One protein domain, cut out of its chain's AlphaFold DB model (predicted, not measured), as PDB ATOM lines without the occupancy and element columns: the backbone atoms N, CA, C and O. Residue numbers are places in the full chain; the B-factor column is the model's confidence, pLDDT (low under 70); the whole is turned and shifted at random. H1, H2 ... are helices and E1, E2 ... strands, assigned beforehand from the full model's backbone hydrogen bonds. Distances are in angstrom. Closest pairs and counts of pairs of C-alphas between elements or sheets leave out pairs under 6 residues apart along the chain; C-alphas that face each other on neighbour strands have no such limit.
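This is residues 3 to 83 of the 153 residues of an uncharacterized protein of viral metagenome (UniProt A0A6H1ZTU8). A strongly twisted sheet of six strands rolls partly round on itself at a sharp bend in E1, with E3 pairing with the first part of that strand and E6, E5 and E4 following side by side from its other edge. H1, the last element, packs beside the sheet near E4, E5 and the first residue of E1, and the loops of residues 40 to 48 and 54 to 64 lie at opposite ends of the longest axis. The printed part has 81 residues, with six named strands and one named helix in the order E1 E2 E3 E4 E5 E6 H1. The sheet is branched and its neighbour pairs are antiparallel; the class is mixed, helices and strands. The whole is compact, with a radius of gyration of the C-alphas of 12.1 A and spans of 34 by 30 by 20 A.

E1, residues 3 to 12, bends by 86 degrees at residue 8 and has three neighbours. On one side of it are E3, residues 25 to 30, beside residues 3 to 7, and E2, residues 15 to 18, beside residues 9 to 12. E6, residues 65 to 70, is on the other side. N 5 and O 27 of E1 and E3 are 3.0 A apart, within hydrogen-bond range. In the hairpin of E1 and E2, N 12 and O 15 are 2.9 A apart; between E1 and E6, N 8 and O 68 are 2.8 A apart. E4, residues 34 to 39, E5, residues 49 to 53, and E6 form a meander, each strand the antiparallel neighbour of the one before. N 35 and O 52 of E4 and E5 are 2.9 A apart, and N 53 and O 65 of E5 and E6 are 2.8 A apart. E3 and E4 meet only through their link, while E1 and E4 are apart. H1, residues 73 to 82, is on the sheet at a height of 8.9 A, over none of its strands, but only just: 2 of its C-alphas fall on E4 and 2 on E5. The closest C-alphas of E4 and H1 are those of Val 39 and Val 73, 6.2 A apart; those of E1 and H1 are Phe 3 and Glu 79, 7.4 A apart. In H1 every O i to N i+4 pair is within hydrogen-bond range.

E1 begins at C-alpha 3, (-33.410, -31.016, -18.724), and measures 20.6 A. E2 measures 9.2 A, E3 15.5 A, E4 13.8 A, E5 12.1 A and E6 16.4 A. H1 measures 14.4 A and ends at C-alpha 82, (-26.497, -23.200, -15.124).

The two C-alphas farthest apart are those of Ala 44 and Asp 59, at 34.8 A. The printed part has no cut; the link from E5 to E6, 11 residues, is long. The mean pLDDT of the printed part is 87.0, with residue 14, residues 44 to 46 and residue 83 under 70.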
ATOM      1  N   PHE A   3     -32.349 -31.885 -18.212       92.44
ATOM      2  CA  PHE A   3     -33.410 -31.016 -18.724       92.44
ATOM      3  C   PHE A   3     -34.442 -31.834 -19.507       92.44
ATOM      4  O   PHE A   3     -34.126 -32.890 -20.062       92.44
ATOM      5  N   LEU A   4     -35.689 -31.360 -19.535       94.00
ATOM      6  CA  LEU A   4     -36.758 -31.974 -20.321       94.00
ATOM      7  C   LEU A   4     -36.844 -31.328 -21.698       94.00
ATOM      8  O   LEU A   4     -36.885 -30.106 -21.812       94.00
ATOM      9  N   SER A   5     -36.949 -32.153 -22.734       93.75
ATOM     10  CA  SER A   5     -37.179 -31.688 -24.099       93.75
ATOM     11  C   SER A   5     -37.916 -32.740 -24.926       93.75
ATOM     12  O   SER A   5     -37.869 -33.936 -24.620       93.75
ATOM     13  N   TYR A   6     -38.614 -32.301 -25.973       93.81
ATOM     14  CA  TYR A   6     -39.162 -33.196 -26.983       93.81
ATOM     15  C   TYR A   6     -38.099 -33.484 -28.044       93.81
ATOM     16  O   TYR A   6     -37.654 -32.602 -28.773       93.81
ATOM     17  N   VAL A   7     -37.702 -34.752 -28.139       94.94
ATOM     18  CA  VAL A   7     -36.798 -35.251 -29.175       94.94
ATOM     19  C   VAL A   7     -37.612 -35.540 -30.429       94.94
ATOM     20  O   VAL A   7     -38.419 -36.471 -30.462       94.94
ATOM     21  N   MET A   8     -37.380 -34.740 -31.460       93.62
ATOM     22  CA  MET A   8     -38.073 -34.783 -32.748       93.62
ATOM     23  C   MET A   8     -37.490 -35.863 -33.656       93.62
ATOM     24  O   MET A   8     -38.213 -36.529 -34.390       93.62
ATOM     25  N   SER A   9     -36.173 -36.071 -33.576       93.25
ATOM     26  CA  SER A   9     -35.445 -37.106 -34.308       93.25
ATOM     27  C   SER A   9     -34.217 -37.543 -33.519       93.25
ATOM     28  O   SER A   9     -33.544 -36.708 -32.920       93.25
ATOM     29  N   TRP A  10     -33.889 -38.836 -33.553       94.06
ATOM     30  CA  TRP A  10     -32.662 -39.360 -32.949       94.06
ATOM     31  C   TRP A  10     -32.103 -40.515 -33.773       94.06
ATOM     32  O   TRP A  10     -32.751 -41.554 -33.939       94.06
ATOM     33  N   GLN A  11     -30.896 -40.324 -34.299       90.69
ATOM     34  CA  GLN A  11     -30.187 -41.270 -35.152       90.69
ATOM     35  C   GLN A  11     -28.951 -41.806 -34.427       90.69
ATOM     36  O   GLN A  11     -28.093 -41.025 -34.025       90.69
ATOM     37  N   ALA A  12     -28.864 -43.128 -34.290       81.19
ATOM     38  CA  ALA A  12     -27.687 -43.838 -33.801       81.19
ATOM     39  C   ALA A  12     -27.107 -44.705 -34.930       81.19
ATOM     40  O   ALA A  12     -27.694 -44.774 -36.013       81.19
ATOM     41  N   ASP A  13     -25.957 -45.345 -34.709       70.75
ATOM     42  CA  ASP A  13     -25.233 -46.066 -35.761       70.75
ATOM     43  C   ASP A  13     -26.141 -46.983 -36.587       70.75
ATOM     44  O   ASP A  13     -26.711 -47.959 -36.100       70.75
ATOM     45  N   SER A  14     -26.269 -46.632 -37.869       64.81
ATOM     46  CA  SER A  14     -27.063 -47.319 -38.896       64.81
ATOM     47  C   SER A  14     -28.586 -47.402 -38.671       64.81
ATOM     48  O   SER A  14     -29.272 -47.952 -39.534       64.81
ATOM     49  N   TRP A  15     -29.151 -46.831 -37.593       72.19
ATOM     50  CA  TRP A  15     -30.588 -46.938 -37.278       72.19
ATOM     51  C   TRP A  15     -31.161 -45.709 -36.548       72.19
ATOM     52  O   TRP A  15     -30.529 -45.096 -35.690       72.19
ATOM     53  N   LYS A  16     -32.424 -45.362 -36.836       80.06
ATOM     54  CA  LYS A  16     -33.152 -44.317 -36.091       80.06
ATOM     55  C   LYS A  16     -33.757 -44.891 -34.805       80.06
ATOM     56  O   LYS A  16     -34.535 -45.837 -34.882       80.06
ATOM     57  N   ARG A  17     -33.455 -44.279 -33.652       84.69
ATOM     58  CA  ARG A  17     -34.095 -44.570 -32.352       84.69
ATOM     59  C   ARG A  17     -35.460 -43.903 -32.240       84.69
ATOM     60  O   ARG A  17     -36.416 -44.513 -31.778       84.69
ATOM     61  N   VAL A  18     -35.547 -42.661 -32.714       88.44
ATOM     62  CA  VAL A  18     -36.781 -41.871 -32.752       88.44
ATOM     63  C   VAL A  18     -37.053 -41.477 -34.199       88.44
ATOM     64  O   VAL A  18     -36.163 -40.986 -34.901       88.44
ATOM     65  N   ARG A  19     -38.278 -41.742 -34.672       84.50
ATOM     66  CA  ARG A  19     -38.717 -41.302 -36.003       84.50
ATOM     67  C   ARG A  19     -38.860 -39.789 -36.007       84.50
ATOM     68  O   ARG A  19     -39.270 -39.215 -35.013       84.50
ATOM     69  N   ASP A  20     -38.567 -39.197 -37.155       83.00
ATOM     70  CA  ASP A  20     -38.787 -37.775 -37.388       83.00
ATOM     71  C   ASP A  20     -40.287 -37.454 -37.273       83.00
ATOM     72  O   ASP A  20     -41.094 -38.033 -38.010       83.00
ATOM     73  N   THR A  21     -40.669 -36.636 -36.293       79.81
ATOM     74  CA  THR A  21     -42.071 -36.323 -35.981       79.81
ATOM     75  C   THR A  21     -42.222 -34.901 -35.457       79.81
ATOM     76  O   THR A  21     -41.351 -34.415 -34.752       79.81
ATOM     77  N   VAL A  22     -43.371 -34.276 -35.735       78.19
ATOM     78  CA  VAL A  22     -43.695 -32.904 -35.293       78.19
ATOM     79  C   VAL A  22     -43.983 -32.809 -33.789       78.19
ATOM     80  O   VAL A  22     -43.813 -31.758 -33.196       78.19
ATOM     81  N   ASN A  23     -44.437 -33.893 -33.156       83.44
ATOM     82  CA  ASN A  23     -44.767 -33.877 -31.723       83.44
ATOM     83  C   ASN A  23     -43.609 -34.372 -30.842       83.44
ATOM     84  O   ASN A  23     -43.709 -34.331 -29.618       83.44
ATOM     85  N   GLY A  24     -42.554 -34.905 -31.464       88.69
ATOM     86  CA  GLY A  24     -41.430 -35.529 -30.786       88.69
ATOM     87  C   GLY A  24     -41.820 -36.616 -29.783       88.69
ATOM     88  O   GLY A  24     -42.927 -37.157 -29.747       88.69
ATOM     89  N   THR A  25     -40.860 -36.976 -28.946       91.75
ATOM     90  CA  THR A  25     -41.057 -37.802 -27.754       91.75
ATOM     91  C   THR A  25     -40.354 -37.107 -26.606       91.75
ATOM     92  O   THR A  25     -39.236 -36.638 -26.784       91.75
ATOM     93  N   GLN A  26     -40.988 -37.010 -25.441       93.25
ATOM     94  CA  GLN A  26     -40.368 -36.332 -24.308       93.25
ATOM     95  C   GLN A  26     -39.245 -37.188 -23.713       93.25
ATOM     96  O   GLN A  26     -39.463 -38.348 -23.354       93.25
ATOM     97  N   TYR A  27     -38.067 -36.588 -23.573       95.94
ATOM     98  CA  TYR A  27     -36.921 -37.161 -22.882       95.94
ATOM     99  C   TYR A  27     -36.464 -36.242 -21.756       95.94
ATOM    100  O   TYR A  27     -36.569 -35.019 -21.841       95.94
ATOM    101  N   LEU A  28     -35.911 -36.859 -20.718       96.38
ATOM    102  CA  LEU A  28     -35.021 -36.212 -19.766       96.38
ATOM    103  C   LEU A  28     -33.590 -36.461 -20.247       96.38
ATOM    104  O   LEU A  28     -33.149 -37.608 -20.290       96.38
ATOM    105  N   LEU A  29     -32.887 -35.411 -20.647       95.50
ATOM    106  CA  LEU A  29     -31.563 -35.475 -21.265       95.50
ATOM    107  C   LEU A  29     -30.523 -34.853 -20.340       95.50
ATOM    108  O   LEU A  29     -30.847 -33.971 -19.551       95.50
ATOM    109  N   ASN A  30     -29.270 -35.285 -20.443       93.69
ATOM    110  CA  ASN A  30     -28.167 -34.718 -19.681       93.69
ATOM    111  C   ASN A  30     -27.344 -33.762 -20.547       93.69
ATOM    112  O   ASN A  30     -26.788 -34.136 -21.576       93.69
ATOM    113  N   THR A  31     -27.237 -32.519 -20.092       91.62
ATOM    114  CA  THR A  31     -26.492 -31.437 -20.751       91.62
ATOM    115  C   THR A  31     -25.015 -31.757 -20.972       91.62
ATOM    116  O   THR A  31     -24.427 -31.267 -21.930       91.62
ATOM    117  N   ASN A  32     -24.407 -32.618 -20.146       89.50
ATOM    118  CA  ASN A  32     -23.001 -33.009 -20.307       89.50
ATOM    119  C   ASN A  32     -22.752 -33.995 -21.465       89.50
ATOM    120  O   ASN A  32     -21.617 -34.427 -21.661       89.50
ATOM    121  N   ARG A  33     -23.806 -34.389 -22.186       91.94
ATOM    122  CA  ARG A  33     -23.761 -35.317 -23.324       91.94
ATOM    123  C   ARG A  33     -23.946 -34.620 -24.662       91.94
ATOM    124  O   ARG A  33     -24.032 -35.303 -25.676       91.94
ATOM    125  N   LEU A  34     -24.064 -33.297 -24.658       93.06
ATOM    126  CA  LEU A  34     -24.386 -32.503 -25.834       93.06
ATOM    127  C   LEU A  34     -23.116 -31.934 -26.457       93.06
ATOM    128  O   LEU A  34     -22.257 -31.415 -25.747       93.06
ATOM    129  N   ASP A  35     -23.042 -31.961 -27.782       92.31
ATOM    130  CA  ASP A  35     -22.004 -31.275 -28.545       92.31
ATOM    131  C   ASP A  35     -22.559 -30.668 -29.843       92.31
ATOM    132  O   ASP A  35     -23.601 -31.083 -30.358       92.31
ATOM    133  N   SER A  36     -21.828 -29.694 -30.395       93.19
ATOM    134  CA  SER A  36     -22.069 -29.092 -31.713       93.19
ATOM    135  C   SER A  36     -23.512 -28.600 -31.920       93.19
ATOM    136  O   SER A  36     -24.122 -28.816 -32.972       93.19
ATOM    137  N   ILE A  37     -24.052 -27.931 -30.898       93.12
ATOM    138  CA  ILE A  37     -25.411 -27.378 -30.875       93.12
ATOM    139  C   ILE A  37     -25.565 -26.294 -31.946       93.12
ATOM    140  O   ILE A  37     -24.731 -25.396 -32.072       93.12
ATOM    141  N   ARG A  38     -26.654 -26.360 -32.714       92.62
ATOM    142  CA  ARG A  38     -26.989 -25.406 -33.782       92.62
ATOM    143  C   ARG A  38     -28.495 -25.334 -34.013       92.62
ATOM    144  O   ARG A  38     -29.209 -26.290 -33.724       92.62
ATOM    145  N   VAL A  39     -28.967 -24.243 -34.614       91.25
ATOM    146  CA  VAL A  39     -30.367 -24.127 -35.059       91.25
ATOM    147  C   VAL A  39     -30.641 -25.179 -36.137       91.25
ATOM    148  O   VAL A  39     -29.827 -25.371 -37.047       91.25
ATOM    149  N   HIS A  40     -31.765 -25.886 -36.034       88.00
ATOM    150  CA  HIS A  40     -32.162 -26.894 -37.006       88.00
ATOM    151  C   HIS A  40     -32.503 -26.245 -38.353       88.00
ATOM    152  O   HIS A  40     -33.236 -25.255 -38.436       88.00
ATOM    153  N   THR A  41     -31.962 -26.796 -39.438       81.00
ATOM    154  CA  THR A  41     -32.164 -26.256 -40.785       81.00
ATOM    155  C   THR A  41     -33.647 -26.217 -41.152       81.00
ATOM    156  O   THR A  41     -34.348 -27.209 -41.010       81.00
ATOM    157  N   GLY A  42     -34.109 -25.082 -41.682       72.00
ATOM    158  CA  GLY A  42     -35.503 -24.913 -42.106       72.00
ATOM    159  C   GLY A  42     -36.449 -24.420 -41.009       72.00
ATOM    160  O   GLY A  42     -37.624 -24.209 -41.296       72.00
ATOM    161  N   THR A  43     -35.949 -24.176 -39.794       71.75
ATOM    162  CA  THR A  43     -36.696 -23.501 -38.724       71.75
ATOM    163  C   THR A  43     -36.340 -22.013 -38.650       71.75
ATOM    164  O   THR A  43     -35.324 -21.571 -39.196       71.75
ATOM    165  N   ALA A  44     -37.209 -21.210 -38.027       69.56
ATOM    166  CA  ALA A  44     -36.906 -19.807 -37.762       69.56
ATOM    167  C   ALA A  44     -35.688 -19.691 -36.825       69.56
ATOM    168  O   ALA A  44     -35.420 -20.588 -36.027       69.56
ATOM    169  N   ALA A  45     -34.948 -18.581 -36.903       59.84
ATOM    170  CA  ALA A  45     -33.848 -18.326 -35.973       59.84
ATOM    171  C   ALA A  45     -34.370 -18.364 -34.523       59.84
ATOM    172  O   ALA A  45     -35.320 -17.653 -34.203       59.84
ATOM    173  N   GLY A  46     -33.769 -19.214 -33.681       60.25
ATOM    174  CA  GLY A  46     -34.224 -19.463 -32.308       60.25
ATOM    175  C   GLY A  46     -35.302 -20.549 -32.152       60.25
ATOM    176  O   GLY A  46     -35.810 -20.709 -31.049       60.25
ATOM    177  N   GLY A  47     -35.661 -21.276 -33.219       76.81
ATOM    178  CA  GLY A  47     -36.530 -22.463 -33.160       76.81
ATOM    179  C   GLY A  47     -35.794 -23.735 -32.718       76.81
ATOM    180  O   GLY A  47     -34.822 -23.656 -31.968       76.81
ATOM    181  N   ASP A  48     -36.240 -24.894 -33.213       86.75
ATOM    182  CA  ASP A  48     -35.684 -26.223 -32.917       86.75
ATOM    183  C   ASP A  48     -34.150 -26.264 -33.001       86.75
ATOM    184  O   ASP A  48     -33.520 -25.650 -33.873       86.75
ATOM    185  N   SER A  49     -33.532 -27.056 -32.131       91.94
ATOM    186  CA  SER A  49     -32.086 -27.261 -32.109       91.94
ATOM    187  C   SER A  49     -31.703 -28.622 -32.679       91.94
ATOM    188  O   SER A  49     -32.459 -29.591 -32.660       91.94
ATOM    189  N   SER A  50     -30.491 -28.701 -33.214       94.44
ATOM    190  CA  SER A  50     -29.849 -29.954 -33.589       94.44
ATOM    191  C   SER A  50     -28.461 -30.041 -32.971       94.44
ATOM    192  O   SER A  50     -27.793 -29.022 -32.800       94.44
ATOM    193  N   LEU A  51     -28.049 -31.250 -32.607       95.19
ATOM    194  CA  LEU A  51     -26.830 -31.509 -31.838       95.19
ATOM    195  C   LEU A  51     -26.349 -32.951 -32.033       95.19
ATOM    196  O   LEU A  51     -27.052 -33.772 -32.631       95.19
ATOM    197  N   TYR A  52     -25.168 -33.264 -31.505       94.75
ATOM    198  CA  TYR A  52     -24.738 -34.642 -31.268       94.75
ATOM    199  C   TYR A  52     -24.885 -34.991 -29.789       94.75
ATOM    200  O   TYR A  52     -24.514 -34.205 -28.920       94.75
ATOM    201  N   TYR A  53     -25.449 -36.167 -29.524       94.69
ATOM    202  CA  TYR A  53     -25.699 -36.698 -28.190       94.69
ATOM    203  C   TYR A  53     -24.843 -37.936 -27.925       94.69
ATOM    204  O   TYR A  53     -24.917 -38.888 -28.698       94.69
ATOM    205  N   PHE A  54     -24.082 -37.960 -26.836       93.50
ATOM    206  CA  PHE A  54     -23.235 -39.100 -26.465       93.50
ATOM    207  C   PHE A  54     -23.884 -39.934 -25.356       93.50
ATOM    208  O   PHE A  54     -24.088 -39.473 -24.226       93.50
ATOM    209  N   ASP A  55     -24.167 -41.198 -25.645       90.62
ATOM    210  CA  ASP A  55     -24.685 -42.139 -24.650       90.62
ATOM    211  C   ASP A  55     -23.648 -42.447 -23.568       90.62
ATOM    212  O   ASP A  55     -24.003 -42.688 -22.408       90.62
ATOM    213  N   ASN A  56     -22.362 -42.403 -23.923       90.69
ATOM    214  CA  ASN A  56     -21.247 -42.551 -23.007       90.69
ATOM    215  C   ASN A  56     -20.039 -41.678 -23.419       90.69
ATOM    216  O   ASN A  56     -19.195 -42.132 -24.186       90.69
ATOM    217  N   PRO A  57     -19.855 -40.478 -22.837       85.25
ATOM    218  CA  PRO A  57     -18.741 -39.588 -23.150       85.25
ATOM    219  C   PRO A  57     -17.407 -40.130 -22.621       85.25
ATOM    220  O   PRO A  57     -16.357 -39.560 -22.904       85.25
ATOM    221  N   PHE A  58     -17.427 -41.204 -21.824       86.19
ATOM    222  CA  PHE A  58     -16.229 -41.882 -21.338       86.19
ATOM    223  C   PHE A  58     -15.756 -42.991 -22.294       86.19
ATOM    224  O   PHE A  58     -14.642 -43.498 -22.133       86.19
ATOM    225  N   ASP A  59     -16.562 -43.366 -23.294       87.31
ATOM    226  CA  ASP A  59     -16.161 -44.278 -24.362       87.31
ATOM    227  C   ASP A  59     -15.741 -43.484 -25.602       87.31
ATOM    228  O   ASP A  59     -16.562 -42.913 -26.308       87.31
ATOM    229  N   HIS A  60     -14.445 -43.494 -25.905       81.06
ATOM    230  CA  HIS A  60     -13.884 -42.829 -27.086       81.06
ATOM    231  C   HIS A  60     -14.409 -43.380 -28.423       81.06
ATOM    232  O   HIS A  60     -14.121 -42.807 -29.472       81.06
ATOM    233  N   ARG A  61     -15.105 -44.524 -28.406       84.38
ATOM    234  CA  ARG A  61     -15.727 -45.135 -29.584       84.38
ATOM    235  C   ARG A  61     -17.149 -44.634 -29.818       84.38
ATOM    236  O   ARG A  61     -17.666 -44.861 -30.907       84.38
ATOM    237  N   ASP A  62     -17.776 -43.996 -28.829       86.06
ATOM    238  CA  ASP A  62     -19.077 -43.358 -29.013       86.06
ATOM    239  C   ASP A  62     -18.885 -42.120 -29.897       86.06
ATOM    240  O   ASP A  62     -18.272 -41.132 -29.495       86.06
ATOM    241  N   SER A  63     -19.353 -42.199 -31.143       83.75
ATOM    242  CA  SER A  63     -19.169 -41.145 -32.144       83.75
ATOM    243  C   SER A  63     -20.209 -40.026 -32.062       83.75
ATOM    244  O   SER A  63     -20.227 -39.156 -32.934       83.75
ATOM    245  N   GLY A  64     -21.069 -40.034 -31.043       88.00
ATOM    246  CA  GLY A  64     -22.151 -39.073 -30.908       88.00
ATOM    247  C   GLY A  64     -23.285 -39.360 -31.890       88.00
ATOM    248  O   GLY A  64     -23.109 -39.770 -33.040       88.00
ATOM    249  N   HIS A  65     -24.505 -39.153 -31.427       92.75
ATOM    250  CA  HIS A  65     -25.723 -39.501 -32.138       92.75
ATOM    251  C   HIS A  65     -26.472 -38.236 -32.524       92.75
ATOM    252  O   HIS A  65     -26.786 -37.409 -31.669       92.75
ATOM    253  N   TYR A  66     -26.757 -38.068 -33.815       93.81
ATOM    254  CA  TYR A  66     -27.457 -36.876 -34.278       93.81
ATOM    255  C   TYR A  66     -28.872 -36.829 -33.695       93.81
ATOM    256  O   TYR A  66     -29.638 -37.793 -33.804       93.81
ATOM    257  N   MET A  67     -29.216 -35.688 -33.107       95.19
ATOM    258  CA  MET A  67     -30.485 -35.454 -32.434       95.19
ATOM    259  C   MET A  67     -31.062 -34.098 -32.848       95.19
ATOM    260  O   MET A  67     -30.320 -33.134 -33.040       95.19
ATOM    261  N   VAL A  68     -32.387 -34.040 -32.987       94.56
ATOM    262  CA  VAL A  68     -33.160 -32.802 -33.172       94.56
ATOM    263  C   VAL A  68     -34.124 -32.664 -32.001       94.56
ATOM    264  O   VAL A  68     -34.808 -33.633 -31.662       94.56
ATOM    265  N   LEU A  69     -34.173 -31.478 -31.404       94.00
ATOM    266  CA  LEU A  69     -35.000 -31.134 -30.255       94.00
ATOM    267  C   LEU A  69     -35.941 -29.980 -30.603       94.00
ATOM    268  O   LEU A  69     -35.496 -28.992 -31.184       94.00
ATOM    269  N   ASP A  70     -37.194 -30.056 -30.158       90.62
ATOM    270  CA  ASP A  70     -38.077 -28.885 -30.040       90.62
ATOM    271  C   ASP A  70     -37.662 -28.105 -28.782       90.62
ATOM    272  O   ASP A  70     -38.239 -28.226 -27.697       90.62
ATOM    273  N   TYR A  71     -36.507 -27.450 -28.886       89.56
ATOM    274  CA  TYR A  71     -35.901 -26.676 -27.813       89.56
ATOM    275  C   TYR A  71     -34.993 -25.596 -28.410       89.56
ATOM    276  O   TYR A  71     -34.072 -25.954 -29.161       89.56
ATOM    277  N   PRO A  72     -35.208 -24.308 -28.086       90.75
ATOM    278  CA  PRO A  72     -34.383 -23.217 -28.586       90.75
ATOM    279  C   PRO A  72     -32.907 -23.373 -28.227       90.75
ATOM    280  O   PRO A  72     -32.551 -23.786 -27.124       90.75
ATOM    281  N   VAL A  73     -32.028 -22.988 -29.156       91.44
ATOM    282  CA  VAL A  73     -30.571 -23.020 -28.932       91.44
ATOM    283  C   VAL A  73     -30.161 -22.148 -27.743       91.44
ATOM    284  O   VAL A  73     -29.339 -22.584 -26.941       91.44
ATOM    285  N   ASP A  74     -30.735 -20.951 -27.607       90.00
ATOM    286  CA  ASP A  74     -30.383 -20.022 -26.526       90.00
ATOM    287  C   ASP A  74     -30.783 -20.575 -25.150       90.00
ATOM    288  O   ASP A  74     -29.994 -20.504 -24.206       90.00
ATOM    289  N   ASP A  75     -31.957 -21.209 -25.057       90.38
ATOM    290  CA  ASP A  75     -32.412 -21.881 -23.836       90.38
ATOM    291  C   ASP A  75     -31.517 -23.083 -23.517       90.38
ATOM    292  O   ASP A  75     -31.103 -23.271 -22.376       90.38
ATOM    293  N   LEU A  76     -31.125 -23.870 -24.526       90.19
ATOM    294  CA  LEU A  76     -30.236 -25.016 -24.319       90.19
ATOM    295  C   LEU A  76     -28.853 -24.585 -23.813       90.19
ATOM    296  O   LEU A  76     -28.276 -25.221 -22.931       90.19
ATOM    297  N   ILE A  77     -28.320 -23.491 -24.359       89.00
ATOM    298  CA  ILE A  77     -27.066 -22.889 -23.895       89.00
ATOM    299  C   ILE A  77     -27.225 -22.360 -22.466       89.00
ATOM    300  O   ILE A  77     -26.295 -22.491 -21.665       89.00
ATOM    301  N   HIS A  78     -28.375 -21.774 -22.126       88.88
ATOM    302  CA  HIS A  78     -28.662 -21.347 -20.760       88.88
ATOM    303  C   HIS A  78     -28.612 -22.531 -19.789       88.88
ATOM    304  O   HIS A  78     -27.853 -22.467 -18.822       88.88
ATOM    305  N   GLU A  79     -29.313 -23.625 -20.099       87.50
ATOM    306  CA  GLU A  79     -29.294 -24.862 -19.310       87.50
ATOM    307  C   GLU A  79     -27.856 -25.382 -19.130       87.50
ATOM    308  O   GLU A  79     -27.403 -25.632 -18.018       87.50
ATOM    309  N   ILE A  80     -27.056 -25.475 -20.194       87.38
ATOM    310  CA  ILE A  80     -25.660 -25.948 -20.081       87.38
ATOM    311  C   ILE A  80     -24.829 -25.087 -19.116       87.38
ATOM    312  O   ILE A  80     -23.993 -25.618 -18.384       87.38
ATOM    313  N   ASN A  81     -25.049 -23.772 -19.089       82.88
ATOM    314  CA  ASN A  81     -24.264 -22.852 -18.266       82.88
ATOM    315  C   ASN A  81     -24.721 -22.783 -16.801       82.88
ATOM    316  O   ASN A  81     -23.922 -22.431 -15.933       82.88
ATOM    317  N   THR A  82     -25.974 -23.125 -16.501       76.00
ATOM    318  CA  THR A  82     -26.497 -23.200 -15.124       76.00
ATOM    319  C   THR A  82     -26.223 -24.562 -14.460       76.00
ATOM    320  O   THR A  82     -26.362 -24.703 -13.247       76.00
ATOM    321  N   ALA A  83     -25.724 -25.535 -15.232       61.84
ATOM    322  CA  ALA A  83     -25.635 -26.970 -14.942       61.84
ATOM    323  C   ALA A  83     -24.689 -27.500 -13.854       61.84
ATOM    324  O   ALA A  83     -24.447 -28.714 -13.806       61.84
TER     325      ALA A  83